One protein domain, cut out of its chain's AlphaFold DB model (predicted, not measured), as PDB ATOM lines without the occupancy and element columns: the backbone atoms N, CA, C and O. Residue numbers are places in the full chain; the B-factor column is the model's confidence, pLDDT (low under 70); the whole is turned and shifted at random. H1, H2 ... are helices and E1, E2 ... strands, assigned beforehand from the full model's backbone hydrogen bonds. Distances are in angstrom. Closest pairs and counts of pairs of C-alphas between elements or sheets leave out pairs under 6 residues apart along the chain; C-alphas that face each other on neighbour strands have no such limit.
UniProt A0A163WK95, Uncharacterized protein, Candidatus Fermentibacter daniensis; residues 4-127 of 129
ATOM      1  N   THR A   4     188.873 189.607 153.040       91.94
ATOM      2  CA  THR A   4     188.703 188.754 154.228       91.94
ATOM      3  C   THR A   4     187.396 189.072 154.949       91.94
ATOM      4  O   THR A   4     187.132 190.224 155.290       91.94
ATOM      5  N   ILE A   5     186.597 188.039 155.219       92.06
ATOM      6  CA  ILE A   5     185.429 188.099 156.102       92.06
ATOM      7  C   ILE A   5     185.649 187.096 157.239       92.06
ATOM      8  O   ILE A   5     185.937 185.929 156.982       92.06
ATOM      9  N   ILE A   6     185.509 187.543 158.483       92.69
ATOM     10  CA  ILE A   6     185.611 186.741 159.700       92.69
ATOM     11  C   ILE A   6     184.221 186.665 160.339       92.69
ATOM     12  O   ILE A   6     183.711 187.655 160.861       92.69
ATOM     13  N   GLU A   7     183.610 185.487 160.276       91.44
ATOM     14  CA  GLU A   7     182.338 185.156 160.922       91.44
ATOM     15  C   GLU A   7     182.623 184.598 162.323       91.44
ATOM     16  O   GLU A   7     183.273 183.559 162.463       91.44
ATOM     17  N   VAL A   8     182.137 185.290 163.352       90.44
ATOM     18  CA  VAL A   8     182.294 184.935 164.765       90.44
ATOM     19  C   VAL A   8     180.973 184.389 165.299       90.44
ATOM     20  O   VAL A   8     180.017 185.130 165.553       90.44
ATOM     21  N   ARG A   9     180.926 183.077 165.506       86.88
ATOM     22  CA  ARG A   9     179.748 182.374 166.016       86.88
ATOM     23  C   ARG A   9     179.583 182.576 167.515       86.88
ATOM     24  O   ARG A   9     180.557 182.665 168.264       86.88
ATOM     25  N   GLY A  10     178.329 182.672 167.954       76.50
ATOM     26  CA  GLY A  10     177.990 182.964 169.350       76.50
ATOM     27  C   GLY A  10     178.279 184.409 169.783       76.50
ATOM     28  O   GLY A  10     178.111 184.730 170.955       76.50
ATOM     29  N   GLY A  11     178.684 185.291 168.859       61.00
ATOM     30  CA  GLY A  11     178.983 186.702 169.137       61.00
ATOM     31  C   GLY A  11     177.758 187.617 169.261       61.00
ATOM     32  O   GLY A  11     177.907 188.774 169.644       61.00
ATOM     33  N   GLY A  12     176.546 187.122 168.970       60.47
ATOM     34  CA  GLY A  12     175.311 187.923 168.961       60.47
ATOM     35  C   GLY A  12     174.975 188.606 170.297       60.47
ATOM     36  O   GLY A  12     174.303 189.634 170.305       60.47
ATOM     37  N   SER A  13     175.479 188.086 171.422       57.28
ATOM     38  CA  SER A  13     175.278 188.652 172.765       57.28
ATOM     39  C   SER A  13     176.462 189.463 173.313       57.28
ATOM     40  O   SER A  13     176.302 190.115 174.341       57.28
ATOM     41  N   ASP A  14     177.634 189.443 172.666       66.94
ATOM     42  CA  ASP A  14     178.866 190.085 173.160       66.94
ATOM     43  C   ASP A  14     179.478 191.016 172.102       66.94
ATOM     44  O   ASP A  14     180.559 190.792 171.553       66.94
ATOM     45  N   GLY A  15     178.753 192.098 171.801       70.25
ATOM     46  CA  GLY A  15     179.207 193.115 170.849       70.25
ATOM     47  C   GLY A  15     180.532 193.776 171.246       70.25
ATOM     48  O   GLY A  15     181.304 194.151 170.370       70.25
ATOM     49  N   GLY A  16     180.834 193.851 172.548       83.19
ATOM     50  CA  GLY A  16     182.090 194.417 173.040       83.19
ATOM     51  C   GLY A  16     183.309 193.547 172.723       83.19
ATOM     52  O   GLY A  16     184.393 194.076 172.493       83.19
ATOM     53  N   ALA A  17     183.156 192.221 172.671       86.00
ATOM     54  CA  ALA A  17     184.232 191.333 172.237       86.00
ATOM     55  C   ALA A  17     184.560 191.489 170.744       86.00
ATOM     56  O   ALA A  17     185.736 191.506 170.387       86.00
ATOM     57  N   LEU A  18     183.546 191.655 169.889       88.31
ATOM     58  CA  LEU A  18     183.752 191.896 168.455       88.31
ATOM     59  C   LEU A  18     184.468 193.223 168.199       88.31
ATOM     60  O   LEU A  18     185.356 193.276 167.353       88.31
ATOM     61  N   ASP A  19     184.112 194.268 168.950       88.94
ATOM     62  CA  ASP A  19     184.749 195.581 168.838       88.94
ATOM     63  C   ASP A  19     186.221 195.522 169.239       88.94
ATOM     64  O   ASP A  19     187.073 195.937 168.462       88.94
ATOM     65  N   ARG A  20     186.539 194.921 170.395       90.56
ATOM     66  CA  ARG A  20     187.933 194.735 170.835       90.56
ATOM     67  C   ARG A  20     188.750 193.929 169.830       90.56
ATOM     68  O   ARG A  20     189.902 194.253 169.567       90.56
ATOM     69  N   PHE A  21     188.156 192.884 169.258       90.88
ATOM     70  CA  PHE A  21     188.817 192.098 168.222       90.88
ATOM     71  C   PHE A  21     189.043 192.918 166.941       90.88
ATOM     72  O   PHE A  21     190.108 192.842 166.331       90.88
ATOM     73  N   GLY A  22     188.072 193.749 166.558       91.25
ATOM     74  CA  GLY A  22     188.213 194.677 165.440       91.25
ATOM     75  C   GLY A  22     189.291 195.742 165.674       91.25
ATOM     76  O   GLY A  22     190.087 196.012 164.777       91.25
ATOM     77  N   GLU A  23     189.359 196.303 166.881       90.44
ATOM     78  CA  GLU A  23     190.396 197.249 167.310       90.44
ATOM     79  C   GLU A  23     191.790 196.616 167.285       90.44
ATOM     80  O   GLU A  23     192.733 197.240 166.807       90.44
ATOM     81  N   GLU A  24     191.918 195.364 167.729       89.00
ATOM     82  CA  GLU A  24     193.180 194.619 167.688       89.00
ATOM     83  C   GLU A  24     193.650 194.351 166.251       89.00
ATOM     84  O   GLU A  24     194.832 194.451 165.937       89.00
ATOM     85  N   LEU A  25     192.732 194.055 165.332       89.25
ATOM     86  CA  LEU A  25     193.061 193.949 163.910       89.25
ATOM     87  C   LEU A  25     193.477 195.312 163.328       89.25
ATOM     88  O   LEU A  25     194.428 195.398 162.547       89.25
ATOM     89  N   ALA A  26     192.784 196.385 163.717       87.88
ATOM     90  CA  ALA A  26     193.066 197.738 163.250       87.88
ATOM     91  C   ALA A  26     194.402 198.279 163.784       87.88
ATOM     92  O   ALA A  26     195.122 198.960 163.050       87.88
ATOM     93  N   SER A  27     194.778 197.932 165.022       85.06
ATOM     94  CA  SER A  27     196.055 198.316 165.640       85.06
ATOM     95  C   SER A  27     197.260 197.784 164.855       85.06
ATOM     96  O   SER A  27     198.313 198.415 164.844       85.06
ATOM     97  N   ARG A  28     197.078 196.683 164.112       82.06
ATOM     98  CA  ARG A  28     198.073 196.069 163.214       82.06
ATOM     99  C   ARG A  28     198.099 196.691 161.812       82.06
ATOM    100  O   ARG A  28     198.809 196.215 160.929       82.06
ATOM    101  N   GLY A  29     197.328 197.755 161.583       80.44
ATOM    102  CA  GLY A  29     197.262 198.476 160.311       80.44
ATOM    103  C   GLY A  29     196.248 197.915 159.311       80.44
ATOM    104  O   GLY A  29     196.230 198.355 158.157       80.44
ATOM    105  N   ALA A  30     195.396 196.968 159.717       85.00
ATOM    106  CA  ALA A  30     194.286 196.527 158.882       85.00
ATOM    107  C   ALA A  30     193.183 197.596 158.833       85.00
ATOM    108  O   ALA A  30     192.902 198.280 159.815       85.00
ATOM    109  N   ARG A  31     192.497 197.713 157.694       87.31
ATOM    110  CA  ARG A  31     191.202 198.404 157.645       87.31
ATOM    111  C   ARG A  31     190.151 197.405 158.085       87.31
ATOM    112  O   ARG A  31     190.055 196.359 157.455       87.31
ATOM    113  N   VAL A  32     189.397 197.703 159.136       90.44
ATOM    114  CA  VAL A  32     188.466 196.743 159.741       90.44
ATOM    115  C   VAL A  32     187.083 197.360 159.849       90.44
ATOM    116  O   VAL A  32     186.966 198.521 160.227       90.44
ATOM    117  N   GLU A  33     186.056 196.576 159.534       90.75
ATOM    118  CA  GLU A  33     184.655 196.938 159.755       90.75
ATOM    119  C   GLU A  33     183.979 195.850 160.594       90.75
ATOM    120  O   GLU A  33     184.018 194.672 160.229       90.75
ATOM    121  N   VAL A  34     183.344 196.239 161.704       89.62
ATOM    122  CA  VAL A  34     182.617 195.318 162.589       89.62
ATOM    123  C   VAL A  34     181.117 195.413 162.308       89.62
ATOM    124  O   VAL A  34     180.459 196.389 162.660       89.62
ATOM    125  N   VAL A  35     180.549 194.374 161.698       85.56
ATOM    126  CA  VAL A  35     179.136 194.321 161.303       85.56
ATOM    127  C   VAL A  35     178.343 193.459 162.283       85.56
ATOM    128  O   VAL A  35     178.521 192.241 162.349       85.56
ATOM    129  N   ARG A  36     177.423 194.084 163.023       76.50
ATOM    130  CA  ARG A  36     176.571 193.423 164.028       76.50
ATOM    131  C   ARG A  36     175.186 193.116 163.475       76.50
ATOM    132  O   ARG A  36     174.641 193.897 162.699       76.50
ATOM    133  N   GLU A  37     174.568 192.055 163.979       66.94
ATOM    134  CA  GLU A  37     173.195 191.670 163.625       66.94
ATOM    135  C   GLU A  37     172.181 192.799 163.910       66.94
ATOM    136  O   GLU A  37     171.389 193.157 163.042       66.94
ATOM    137  N   GLY A  38     172.309 193.483 165.056       58.44
ATOM    138  CA  GLY A  38     171.483 194.651 165.401       58.44
ATOM    139  C   GLY A  38     171.730 195.902 164.540       58.44
ATOM    140  O   GLY A  38     170.820 196.713 164.364       58.44
ATOM    141  N   GLY A  39     172.922 196.055 163.952       51.72
ATOM    142  CA  GLY A  39     173.233 197.121 162.985       51.72
ATOM    143  C   GLY A  39     172.768 196.782 161.565       51.72
ATOM    144  O   GLY A  39     172.405 197.668 160.794       51.72
ATOM    145  N   ALA A  40     172.691 195.487 161.247       53.75
ATOM    146  CA  ALA A  40     172.139 194.966 160.003       53.75
ATOM    147  C   ALA A  40     170.601 194.997 159.960       53.75
ATOM    148  O   ALA A  40     170.028 194.819 158.891       53.75
ATOM    149  N   SER A  41     169.921 195.304 161.070       48.34
ATOM    150  CA  SER A  41     168.464 195.528 161.109       48.34
ATOM    151  C   SER A  41     167.992 196.613 160.127       48.34
ATOM    152  O   SER A  41     166.865 196.556 159.641       48.34
ATOM    153  N   GLY A  42     168.849 197.601 159.827       50.31
ATOM    154  CA  GLY A  42     168.596 198.621 158.799       50.31
ATOM    155  C   GLY A  42     168.845 198.137 157.363       50.31
ATOM    156  O   GLY A  42     168.361 198.748 156.415       50.31
ATOM    157  N   LEU A  43     169.558 197.019 157.203       54.47
ATOM    158  CA  LEU A  43     169.811 196.308 155.949       54.47
ATOM    159  C   LEU A  43     168.804 195.156 155.821       54.47
ATOM    160  O   LEU A  43     169.158 193.975 155.803       54.47
ATOM    161  N   SER A  44     167.517 195.494 155.775       44.97
ATOM    162  CA  SER A  44     166.456 194.508 155.586       44.97
ATOM    163  C   SER A  44     166.613 193.774 154.239       44.97
ATOM    164  O   SER A  44     166.929 194.368 153.209       44.97
ATOM    165  N   GLY A  45     166.405 192.450 154.239       50.75
ATOM    166  CA  GLY A  45     166.290 191.649 153.010       50.75
ATOM    167  C   GLY A  45     167.591 191.088 152.420       50.75
ATOM    168  O   GLY A  45     167.813 191.197 151.218       50.75
ATOM    169  N   GLY A  46     168.457 190.466 153.229       62.44
ATOM    170  CA  GLY A  46     169.592 189.680 152.711       62.44
ATOM    171  C   GLY A  46     170.732 190.501 152.087       62.44
ATOM    172  O   GLY A  46     171.602 189.937 151.423       62.44
ATOM    173  N   GLN A  47     170.752 191.821 152.304       69.06
ATOM    174  CA  GLN A  47     171.748 192.737 151.727       69.06
ATOM    175  C   GLN A  47     173.047 192.859 152.538       69.06
ATOM    176  O   GLN A  47     174.058 193.317 152.004       69.06
ATOM    177  N   ALA A  48     173.063 192.391 153.788       76.69
ATOM    178  CA  ALA A  48     174.255 192.441 154.632       76.69
ATOM    179  C   ALA A  48     175.407 191.584 154.075       76.69
ATOM    180  O   ALA A  48     176.535 192.056 153.982       76.69
ATOM    181  N   ALA A  49     175.128 190.368 153.593       79.31
ATOM    182  CA  ALA A  49     176.152 189.513 152.983       79.31
ATOM    183  C   ALA A  49     176.782 190.134 151.709       79.31
ATOM    184  O   ALA A  49     178.011 190.149 151.598       79.31
ATOM    185  N   PRO A  50     176.009 190.697 150.753       83.94
ATOM    186  CA  PRO A  50     176.556 191.510 149.664       83.94
ATOM    187  C   PRO A  50     177.426 192.686 150.122       83.94
ATOM    188  O   PRO A  50     178.496 192.886 149.545       83.94
ATOM    189  N   ALA A  51     177.010 193.433 151.149       83.44
ATOM    190  CA  ALA A  51     177.767 194.572 151.668       83.44
ATOM    191  C   ALA A  51     179.107 194.139 152.287       83.44
ATOM    192  O   ALA A  51     180.150 194.694 151.936       83.44
ATOM    193  N   CYS A  52     179.108 193.085 153.110       86.88
ATOM    194  CA  CYS A  52     180.329 192.497 153.668       86.88
ATOM    195  C   CYS A  52     181.299 192.063 152.560       86.88
ATOM    196  O   CYS A  52     182.493 192.351 152.618       86.88
ATOM    197  N   ARG A  53     180.790 191.426 151.498       85.50
ATOM    198  CA  ARG A  53     181.615 191.035 150.342       85.50
ATOM    199  C   ARG A  53     182.186 192.231 149.589       85.50
ATOM    200  O   ARG A  53     183.339 192.177 149.163       85.50
ATOM    201  N   ALA A  54     181.403 193.293 149.410       87.00
ATOM    202  CA  ALA A  54     181.871 194.508 148.753       87.00
ATOM    203  C   ALA A  54     183.020 195.152 149.544       87.00
ATOM    204  O   ALA A  54     184.073 195.420 148.971       87.00
ATOM    205  N   LEU A  55     182.859 195.309 150.861       87.31
ATOM    206  CA  LEU A  55     183.901 195.833 151.751       87.31
ATOM    207  C   LEU A  55     185.171 194.975 151.711       87.31
ATOM    208  O   LEU A  55     186.264 195.500 151.484       87.31
ATOM    209  N   ALA A  56     185.013 193.653 151.822       88.56
ATOM    210  CA  ALA A  56     186.117 192.703 151.749       88.56
ATOM    211  C   ALA A  56     186.945 192.877 150.469       88.56
ATOM    212  O   ALA A  56     188.173 192.966 150.520       88.56
ATOM    213  N   ARG A  57     186.289 193.008 149.312       86.94
ATOM    214  CA  ARG A  57     186.965 193.212 148.019       86.94
ATOM    215  C   ARG A  57     187.766 194.514 147.932       86.94
ATOM    216  O   ARG A  57     188.702 194.584 147.140       86.94
ATOM    217  N   HIS A  58     187.440 195.519 148.741       87.06
ATOM    218  CA  HIS A  58     188.183 196.780 148.822       87.06
ATOM    219  C   HIS A  58     189.324 196.759 149.854       87.06
ATOM    220  O   HIS A  58     189.916 197.803 150.138       87.06
ATOM    221  N   GLY A  59     189.666 195.579 150.385       82.94
ATOM    222  CA  GLY A  59     190.762 195.404 151.337       82.94
ATOM    223  C   GLY A  59     190.388 195.763 152.776       82.94
ATOM    224  O   GLY A  59     191.275 196.065 153.569       82.94
ATOM    225  N   VAL A  60     189.092 195.761 153.100       89.69
ATOM    226  CA  VAL A  60     188.595 195.891 154.473       89.69
ATOM    227  C   VAL A  60     188.368 194.494 155.042       89.69
ATOM    228  O   VAL A  60     187.659 193.695 154.445       89.69
ATOM    229  N   ILE A  61     188.947 194.184 156.193       92.12
ATOM    230  CA  ILE A  61     188.645 192.961 156.931       92.12
ATOM    231  C   ILE A  61     187.293 193.153 157.604       92.12
ATOM    232  O   ILE A  61     187.127 194.035 158.443       92.12
ATOM    233  N   VAL A  62     186.315 192.340 157.229       92.12
ATOM    234  CA  VAL A  62     184.982 192.413 157.828       92.12
ATOM    235  C   VAL A  62     184.900 191.416 158.971       92.12
ATOM    236  O   VAL A  62     185.062 190.225 158.741       92.12
ATOM    237  N   VAL A  63     184.619 191.879 160.184       92.19
ATOM    238  CA  VAL A  63     184.332 191.034 161.350       92.19
ATOM    239  C   VAL A  63     182.833 191.065 161.592       92.19
ATOM    240  O   VAL A  63     182.238 192.138 161.651       92.19
ATOM    241  N   THR A  64     182.181 189.915 161.720       89.25
ATOM    242  CA  THR A  64     180.725 189.887 161.861       89.25
ATOM    243  C   THR A  64     180.222 188.696 162.655       89.25
ATOM    244  O   THR A  64     180.822 187.630 162.626       89.25
ATOM    245  N   SER A  65     179.094 188.871 163.341       86.94
ATOM    246  CA  SER A  65     178.318 187.775 163.936       86.94
ATOM    247  C   SER A  65     177.154 187.321 163.050       86.94
ATOM    248  O   SER A  65     176.318 186.544 163.499       86.94
ATOM    249  N   LEU A  66     177.040 187.856 161.830       83.50
ATOM    250  CA  LEU A  66     175.995 187.471 160.888       83.50
ATOM    251  C   LEU A  66     176.253 186.061 160.363       83.50
ATOM    252  O   LEU A  66     177.285 185.797 159.746       83.50
ATOM    253  N   GLU A  67     175.282 185.179 160.555       78.00
ATOM    254  CA  GLU A  67     175.348 183.814 160.047       78.00
ATOM    255  C   GLU A  67     174.890 183.724 158.582       78.00
ATOM    256  O   GLU A  67     174.126 184.552 158.080       78.00
ATOM    257  N   GLY A  68     175.362 182.693 157.875       75.38
ATOM    258  CA  GLY A  68     174.923 182.396 156.507       75.38
ATOM    259  C   GLY A  68     175.547 183.278 155.422       75.38
ATOM    260  O   GLY A  68     175.038 183.333 154.300       75.38
ATOM    261  N   ILE A  69     176.652 183.968 155.720       80.62
ATOM    262  CA  ILE A  69     177.449 184.627 154.684       80.62
ATOM    263  C   ILE A  69     178.159 183.544 153.874       80.62
ATOM    264  O   ILE A  69     178.948 182.772 154.407       80.62
ATOM    265  N   GLU A  70     177.908 183.520 152.569       82.25
ATOM    266  CA  GLU A  70     178.672 182.700 151.630       82.25
ATOM    267  C   GLU A  70     179.773 183.543 150.967       82.25
ATOM    268  O   GLU A  70     179.497 184.679 150.538       82.25
ATOM    269  N   PRO A  71     181.014 183.026 150.865       80.38
ATOM    270  CA  PRO A  71     182.095 183.731 150.196       80.38
ATOM    271  C   PRO A  71     181.769 183.899 148.708       80.38
ATOM    272  O   PRO A  71     181.323 182.977 148.030       80.38
ATOM    273  N   GLY A  72     181.986 185.107 148.192       79.19
ATOM    274  CA  GLY A  72     181.959 185.370 146.758       79.19
ATOM    275  C   GLY A  72     183.339 185.191 146.128       79.19
ATOM    276  O   GLY A  72     184.346 185.013 146.815       79.19
ATOM    277  N   GLU A  73     183.407 185.322 144.805       80.62
ATOM    278  CA  GLU A  73     184.676 185.302 144.074       80.62
ATOM    279  C   GLU A  73     185.649 186.362 144.626       80.62
ATOM    280  O   GLU A  73     185.261 187.514 144.864       80.62
ATOM    281  N   GLY A  74     186.901 185.968 144.867       82.00
ATOM    282  CA  GLY A  74     187.935 186.851 145.409       82.00
ATOM    283  C   GLY A  74     187.769 187.217 146.889       82.00
ATOM    284  O   GLY A  74     188.455 188.128 147.347       82.00
ATOM    285  N   THR A  75     186.892 186.537 147.635       87.12
ATOM    286  CA  THR A  75     186.759 186.687 149.095       87.12
ATOM    287  C   THR A  75     186.975 185.361 149.815       87.12
ATOM    288  O   THR A  75     186.611 184.308 149.297       87.12
ATOM    289  N   VAL A  76     187.556 185.417 151.009       90.75
ATOM    290  CA  VAL A  76     187.743 184.284 151.914       90.75
ATOM    291  C   VAL A  76     186.851 184.495 153.128       90.75
ATOM    292  O   VAL A  76     186.813 185.588 153.695       90.75
ATOM    293  N   LEU A  77     186.143 183.439 153.516       90.44
ATOM    294  CA  LEU A  77     185.369 183.397 154.746       90.44
ATOM    295  C   LEU A  77     186.104 182.548 155.779       90.44
ATOM    296  O   LEU A  77     186.375 181.371 155.542       90.44
ATOM    297  N   ILE A  78     186.393 183.144 156.928       92.06
ATOM    298  CA  ILE A  78     187.016 182.491 158.073       92.06
ATOM    299  C   ILE A  78     185.970 182.406 159.170       92.06
ATOM    300  O   ILE A  78     185.399 183.417 159.564       92.06
ATOM    301  N   ARG A  79     185.709 181.193 159.651       91.44
ATOM    302  CA  ARG A  79     184.751 180.955 160.730       91.44
ATOM    303  C   ARG A  79     185.503 180.679 162.019       91.44
ATOM    304  O   ARG A  79     186.426 179.868 162.024       91.44
ATOM    305  N   THR A  80     185.101 181.359 163.079       91.44
ATOM    306  CA  THR A  80     185.660 181.221 164.424       91.44
ATOM    307  C   THR A  80     184.537 181.337 165.454       91.44
ATOM    308  O   THR A  80     183.420 181.743 165.125       91.44
ATOM    309  N   ASP A  81     184.820 180.965 166.695       90.44
ATOM    310  CA  ASP A  81     183.877 181.055 167.806       90.44
ATOM    311  C   ASP A  81     184.250 182.220 168.729       90.44
ATOM    312  O   ASP A  81     185.421 182.561 168.891       90.44
ATOM    313  N   ILE A  82     183.265 182.793 169.424       89.06
ATOM    314  CA  ILE A  82     183.486 183.885 170.389       89.06
ATOM    315  C   ILE A  82     184.536 183.543 171.465       89.06
ATOM    316  O   ILE A  82     185.294 184.404 171.913       89.06
ATOM    317  N   ALA A  83     184.636 182.267 171.848       88.88
ATOM    318  CA  ALA A  83     185.622 181.782 172.812       88.88
ATOM    319  C   ALA A  83     187.064 181.818 172.277       88.88
ATOM    320  O   ALA A  83     188.009 181.827 173.058       88.88
ATOM    321  N   GLU A  84     187.250 181.810 170.956       88.75
ATOM    322  CA  GLU A  84     188.569 181.880 170.324       88.75
ATOM    323  C   GLU A  84     189.102 183.318 170.272       88.75
ATOM    324  O   GLU A  84     190.315 183.502 170.281       88.75
ATOM    325  N   ILE A  85     188.219 184.327 170.306       89.44
ATOM    326  CA  ILE A  85     188.609 185.748 170.317       89.44
ATOM    327  C   ILE A  85     188.585 186.403 171.707       89.44
ATOM    328  O   ILE A  85     189.098 187.505 171.868       89.44
ATOM    329  N   THR A  86     187.987 185.758 172.712       88.12
ATOM    330  CA  THR A  86     187.931 186.280 174.095       88.12
ATOM    331  C   THR A  86     188.996 185.687 175.019       88.12
ATOM    332  O   THR A  86     189.371 186.329 175.999       88.12
ATOM    333  N   ASP A  87     189.512 184.494 174.717       90.06
ATOM    334  CA  ASP A  87     190.638 183.890 175.432       90.06
ATOM    335  C   ASP A  87     191.968 184.357 174.825       90.06
ATOM    336  O   ASP A  87     192.208 184.164 173.636       90.06
ATOM    337  N   ALA A  88     192.849 184.950 175.636       84.38
ATOM    338  CA  ALA A  88     194.089 185.560 175.150       84.38
ATOM    339  C   ALA A  88     195.030 184.565 174.445       84.38
ATOM    340  O   ALA A  88     195.593 184.881 173.400       84.38
ATOM    341  N   ALA A  89     195.175 183.344 174.971       84.88
ATOM    342  CA  ALA A  89     196.065 182.346 174.379       84.88
ATOM    343  C   ALA A  89     195.519 181.821 173.042       84.88
ATOM    344  O   ALA A  89     196.278 181.575 172.101       84.88
ATOM    345  N   ARG A  90     194.195 181.654 172.944       90.44
ATOM    346  CA  ARG A  90     193.526 181.266 171.695       90.44
ATOM    347  C   ARG A  90     193.536 182.392 170.670       90.44
ATOM    348  O   ARG A  90     193.789 182.110 169.500       90.44
ATOM    349  N   LEU A  91     193.338 183.634 171.108       89.31
ATOM    350  CA  LEU A  91     193.380 184.814 170.253       89.31
ATOM    351  C   LEU A  91     194.761 184.962 169.611       89.31
ATOM    352  O   LEU A  91     194.842 185.077 168.392       89.31
ATOM    353  N   ASP A  92     195.840 184.853 170.388       86.75
ATOM    354  CA  ASP A  92     197.211 184.901 169.864       86.75
ATOM    355  C   ASP A  92     197.462 183.809 168.815       86.75
ATOM    356  O   ASP A  92     197.983 184.070 167.724       86.75
ATOM    357  N   ALA A  93     197.048 182.572 169.106       88.06
ATOM    358  CA  ALA A  93     197.178 181.464 168.166       88.06
ATOM    359  C   ALA A  93     196.346 181.689 166.891       88.06
ATOM    360  O   ALA A  93     196.800 181.376 165.786       88.06
ATOM    361  N   PHE A  94     195.137 182.239 167.023       90.88
ATOM    362  CA  PHE A  94     194.267 182.552 165.900       90.88
ATOM    363  C   PHE A  94     194.845 183.667 165.030       90.88
ATOM    364  O   PHE A  94     194.990 183.462 163.825       90.88
ATOM    365  N   MET A  95     195.268 184.778 165.628       89.12
ATOM    366  CA  MET A  95     195.906 185.902 164.941       89.12
ATOM    367  C   MET A  95     197.147 185.453 164.175       89.12
ATOM    368  O   MET A  95     197.275 185.733 162.983       89.12
ATOM    369  N   ARG A  96     197.998 184.629 164.794       86.50
ATOM    370  CA  ARG A  96     199.169 184.061 164.120       86.50
ATOM    371  C   ARG A  96     198.799 183.215 162.896       86.50
ATOM    372  O   ARG A  96     199.503 183.248 161.889       86.50
ATOM    373  N   ARG A  97     197.694 182.457 162.932       88.94
ATOM    374  CA  ARG A  97     197.201 181.729 161.742       88.94
ATOM    375  C   ARG A  97     196.707 182.684 160.653       88.94
ATOM    376  O   ARG A  97     196.946 182.425 159.472       88.94
ATOM    377  N   LEU A  98     196.030 183.771 161.023       88.75
ATOM    378  CA  LEU A  98     195.562 184.787 160.075       88.75
ATOM    379  C   LEU A  98     196.728 185.503 159.374       88.75
ATOM    380  O   LEU A  98     196.665 185.742 158.168       88.75
ATOM    381  N   GLU A  99     197.812 185.763 160.101       87.06
ATOM    382  CA  GLU A  99     199.050 186.336 159.564       87.06
ATOM    383  C   GLU A  99     199.761 185.379 158.608       87.06
ATOM    384  O   GLU A  99     200.069 185.742 157.475       87.06
ATOM    385  N   LEU A 100     199.981 184.128 159.030       84.25
ATOM    386  CA  LEU A 100     200.666 183.118 158.212       84.25
ATOM    387  C   LEU A 100     199.908 182.792 156.919       84.25
ATOM    388  O   LEU A 100     200.516 182.404 155.925       84.25
ATOM    389  N   SER A 101     198.584 182.958 156.925       83.75
ATOM    390  CA  SER A 101     197.740 182.800 155.737       83.75
ATOM    391  C   SER A 101     197.636 184.067 154.880       83.75
ATOM    392  O   SER A 101     197.030 184.026 153.811       83.75
ATOM    393  N   GLY A 102     198.229 185.183 155.317       82.06
ATOM    394  CA  GLY A 102     198.208 186.464 154.611       82.06
ATOM    395  C   GLY A 102     196.850 187.171 154.622       82.06
ATOM    396  O   GLY A 102     196.635 188.070 153.811       82.06
ATOM    397  N   ASN A 103     195.930 186.770 155.507       84.12
ATOM    398  CA  ASN A 103     194.588 187.352 155.617       84.12
ATOM    399  C   ASN A 103     194.553 188.610 156.494       84.12
ATOM    400  O   ASN A 103     193.637 189.420 156.354       84.12
ATOM    401  N   VAL A 104     195.533 188.758 157.390       82.94
ATOM    402  CA  VAL A 104     195.725 189.910 158.281       82.94
ATOM    403  C   VAL A 104     197.175 190.385 158.135       82.94
ATOM    404  O   VAL A 104     198.072 189.545 158.010       82.94
ATOM    405  N   PRO A 105     197.431 191.706 158.102       75.44
ATOM    406  CA  PRO A 105     198.791 192.226 158.090       75.44
ATOM    407  C   PRO A 105     199.559 191.817 159.359       75.44
ATOM    408  O   PRO A 105     198.959 191.706 160.429       75.44
ATOM    409  N   PRO A 106     200.885 191.611 159.265       71.06
ATOM    410  CA  PRO A 106     201.708 191.397 160.449       71.06
ATOM    411  C   PRO A 106     201.620 192.615 161.382       71.06
ATOM    412  O   PRO A 106     201.314 193.716 160.911       71.06
ATOM    413  N   PRO A 107     201.913 192.451 162.684       70.38
ATOM    414  CA  PRO A 107     201.894 193.554 163.634       70.38
ATOM    415  C   PRO A 107     202.727 194.729 163.113       70.38
ATOM    416  O   PRO A 107     203.836 194.556 162.600       70.38
ATOM    417  N   SER A 108     202.171 195.937 163.214       62.28
ATOM    418  CA  SER A 108     202.819 197.152 162.732       62.28
ATOM    419  C   SER A 108     203.959 197.536 163.674       62.28
ATOM    420  O   SER A 108     203.796 198.319 164.605       62.28
ATOM    421  N   GLY A 109     205.127 196.959 163.437       63.38
ATOM    422  CA  GLY A 109     206.339 197.234 164.188       63.38
ATOM    423  C   GLY A 109     207.500 196.464 163.588       63.38
ATOM    424  O   GLY A 109     207.342 195.332 163.134       63.38
ATOM    425  N   LYS A 110     208.688 197.074 163.568       61.56
ATOM    426  CA  LYS A 110     209.892 196.245 163.496       61.56
ATOM    427  C   LYS A 110     209.926 195.438 164.794       61.56
ATOM    428  O   LYS A 110     209.697 196.061 165.835       61.56
ATOM    429  N   PRO A 111     210.177 194.118 164.747       65.75
ATOM    430  CA  PRO A 111     210.388 193.360 165.967       65.75
ATOM    431  C   PRO A 111     211.444 194.085 166.802       65.75
ATOM    432  O   PRO A 111     212.435 194.604 166.276       65.75
ATOM    433  N   SER A 112     211.184 194.200 168.094       73.12
ATOM    434  CA  SER A 112     212.163 194.726 169.031       73.12
ATOM    435  C   SER A 112     213.432 193.861 168.991       73.12
ATOM    436  O   SER A 112     213.372 192.681 168.633       73.12
ATOM    437  N   PRO A 113     214.599 194.402 169.384       79.19
ATOM    438  CA  PRO A 113     215.827 193.612 169.451       79.19
ATOM    439  C   PRO A 113     215.688 192.330 170.294       79.19
ATOM    440  O   PRO A 113     216.309 191.319 169.974       79.19
ATOM    441  N   GLU A 114     214.854 192.348 171.340       80.94
ATOM    442  CA  GLU A 114     214.563 191.173 172.173       80.94
ATOM    443  C   GLU A 114     213.732 190.120 171.427       80.94
ATOM    444  O   GLU A 114     214.040 188.930 171.497       80.94
ATOM    445  N   GLU A 115     212.722 190.539 170.660       73.69
ATOM    446  CA  GLU A 115     211.923 189.637 169.822       73.69
ATOM    447  C   GLU A 115     212.761 189.029 168.691       73.69
ATOM    448  O   GLU A 115     212.642 187.835 168.410       73.69
ATOM    449  N   GLU A 116     213.657 189.807 168.076       82.88
ATOM    450  CA  GLU A 116     214.597 189.289 167.078       82.88
ATOM    451  C   GLU A 116     215.537 188.234 167.671       82.88
ATOM    452  O   GLU A 116     215.768 187.198 167.040       82.88
ATOM    453  N   GLU A 117     216.068 188.459 168.877       85.31
ATOM    454  CA  GLU A 117     216.950 187.497 169.546       85.31
ATOM    455  C   GLU A 117     216.185 186.227 169.950       85.31
ATOM    456  O   GLU A 117     216.694 185.122 169.760       85.31
ATOM    457  N   ALA A 118     214.936 186.354 170.413       80.50
ATOM    458  CA  ALA A 118     214.075 185.215 170.728       80.50
ATOM    459  C   ALA A 118     213.751 184.372 169.481       80.50
ATOM    460  O   ALA A 118     213.859 183.142 169.508       80.50
ATOM    461  N   VAL A 119     213.420 185.019 168.358       81.19
ATOM    462  CA  VAL A 119     213.208 184.340 167.071       81.19
ATOM    463  C   VAL A 119     214.500 183.669 166.600       81.19
ATOM    464  O   VAL A 119     214.476 182.511 166.181       81.19
ATOM    465  N   ARG A 120     215.649 184.344 166.720       86.25
ATOM    466  CA  ARG A 120     216.964 183.803 166.340       86.25
ATOM    467  C   ARG A 120     217.355 182.589 167.182       86.25
ATOM    468  O   ARG A 120     217.832 181.602 166.625       86.25
ATOM    469  N   ALA A 121     217.129 182.636 168.493       89.50
ATOM    470  CA  ALA A 121     217.352 181.508 169.392       89.50
ATOM    471  C   ALA A 121     216.482 180.310 168.989       89.50
ATOM    472  O   ALA A 121     216.989 179.198 168.848       89.50
ATOM    473  N   ARG A 122     215.200 180.551 168.691       80.75
ATOM    474  CA  ARG A 122     214.275 179.501 168.258       80.75
ATOM    475  C   ARG A 122     214.668 178.872 166.922       80.75
ATOM    476  O   ARG A 122     214.544 177.663 166.751       80.75
ATOM    477  N   LEU A 123     215.158 179.675 165.979       87.69
ATOM    478  CA  LEU A 123     215.645 179.186 164.688       87.69
ATOM    479  C   LEU A 123     216.913 178.328 164.831       87.69
ATOM    480  O   LEU A 123     217.010 177.308 164.150       87.69
ATOM    481  N   ARG A 124     217.830 178.684 165.745       90.94
ATOM    482  CA  ARG A 124     219.005 177.859 166.086       90.94
ATOM    483  C   ARG A 124     218.615 176.529 166.729       90.94
ATOM    484  O   ARG A 124     219.128 175.491 166.333       90.94
ATOM    485  N   GLU A 125     217.681 176.537 167.684       90.31
ATOM    486  CA  GLU A 125     217.167 175.303 168.313       90.31
ATOM    487  C   GLU A 125     216.578 174.327 167.287       90.31
ATOM    488  O   GLU A 125     216.708 173.113 167.423       90.31
ATOM    489  N   LEU A 126     215.931 174.863 166.251       88.81
ATOM    490  CA  LEU A 126     215.315 174.092 165.176       88.81
ATOM    491  C   LEU A 126     216.294 173.725 164.040       88.81
ATOM    492  O   LEU A 126     215.890 173.032 163.109       88.81
ATOM    493  N   GLY A 127     217.555 174.170 164.104       87.50
ATOM    494  CA  GLY A 127     218.597 173.867 163.115       87.50
ATOM    495  C   GLY A 127     218.479 174.624 161.789       87.50
ATOM    496  O   GLY A 127     219.069 174.208 160.795       87.50
TER     497      GLY A 127
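This is residues 4 to 127 of the 129 residues of an uncharacterized protein of Candidatus Fermentibacter daniensis (UniProt A0A163WK95). A small, strongly twisted sheet of four parallel strands is the core, with H1 packed on one face and H3 on the other, while H4 and H5 follow E4 and a long link leads away to H6, which sticks out from the body as an arm with residues 113 to 118 and 120 to 125. The printed part has 124 residues, with six named helices and four named strands in the order E1 H1 E2 H2 H3 E3 E4 H4 H5 H6; the class is mixed, helices and strands. The sheet's order is E2 E3 E1 E4. The whole is only just compact, close to loose, with a radius of gyration of the C-alphas of 16.3 A, and it spans 56 by 30 by 22 A.

In the sheet, E2 is residues 31 to 35, E3 60 to 64, E1 4 to 9, and E4 75 to 81, 19.8 A long. E1 begins at C-alpha 4 (188.703, 188.754, 154.228). H1, residues 15 to 27, is 18.4 A long, and H3, residues 48 to 57, is 14.3 A. H2 is residues 37 to 40 and H4 82 to 86. H5, residues 88 to 100, is 18.3 A long. H6, residues 113 to 125, is 18.4 A long and ends at C-alpha 125 (217.167, 175.303, 168.313).

E2 and E4 are the edge strands. E3 and E1 are parallel at 12 degrees, with N 6 and O 62 2.7 A apart. E2 pairs with E3 through N 61 and O 31, 2.7 A, and E1 with E4 through N 7 and O 78, 2.8 A. Three layers, helices on both faces of a sheet, are formed: H1 is on one face at a height of 8.5 A, over E2 and E3, and H3 is on the opposite face at 8.0 A, over E3 and E1. E2, H2 H3, E3 is a strand-helix-strand unit, two parallel neighbour strands with helices between, and its crossover is right-handed. E1, H1, E2 is a split unit, with E3 between its strands, also right-handed. H4 only grazes the sheet and touches H1, closest at the C-alphas of Ala 17 and Thr 86, 6.5 A. H4 and H5 touch only at the corner, and H5 and H6 are apart. Every O i to N i+4 pair is within hydrogen-bond range in H1, H3, H4, H5 and H6; H2 is too short for one.

The C-alphas of Ser 44 and Gly 127 are the two farthest apart, 56.6 A. The printed part has no cut. The link from H5 to H6, 12 residues, is long. The mean pLDDT of the printed part is 81.5; residues 11 to 14, 37 to 47 and 108 to 111 are under 70.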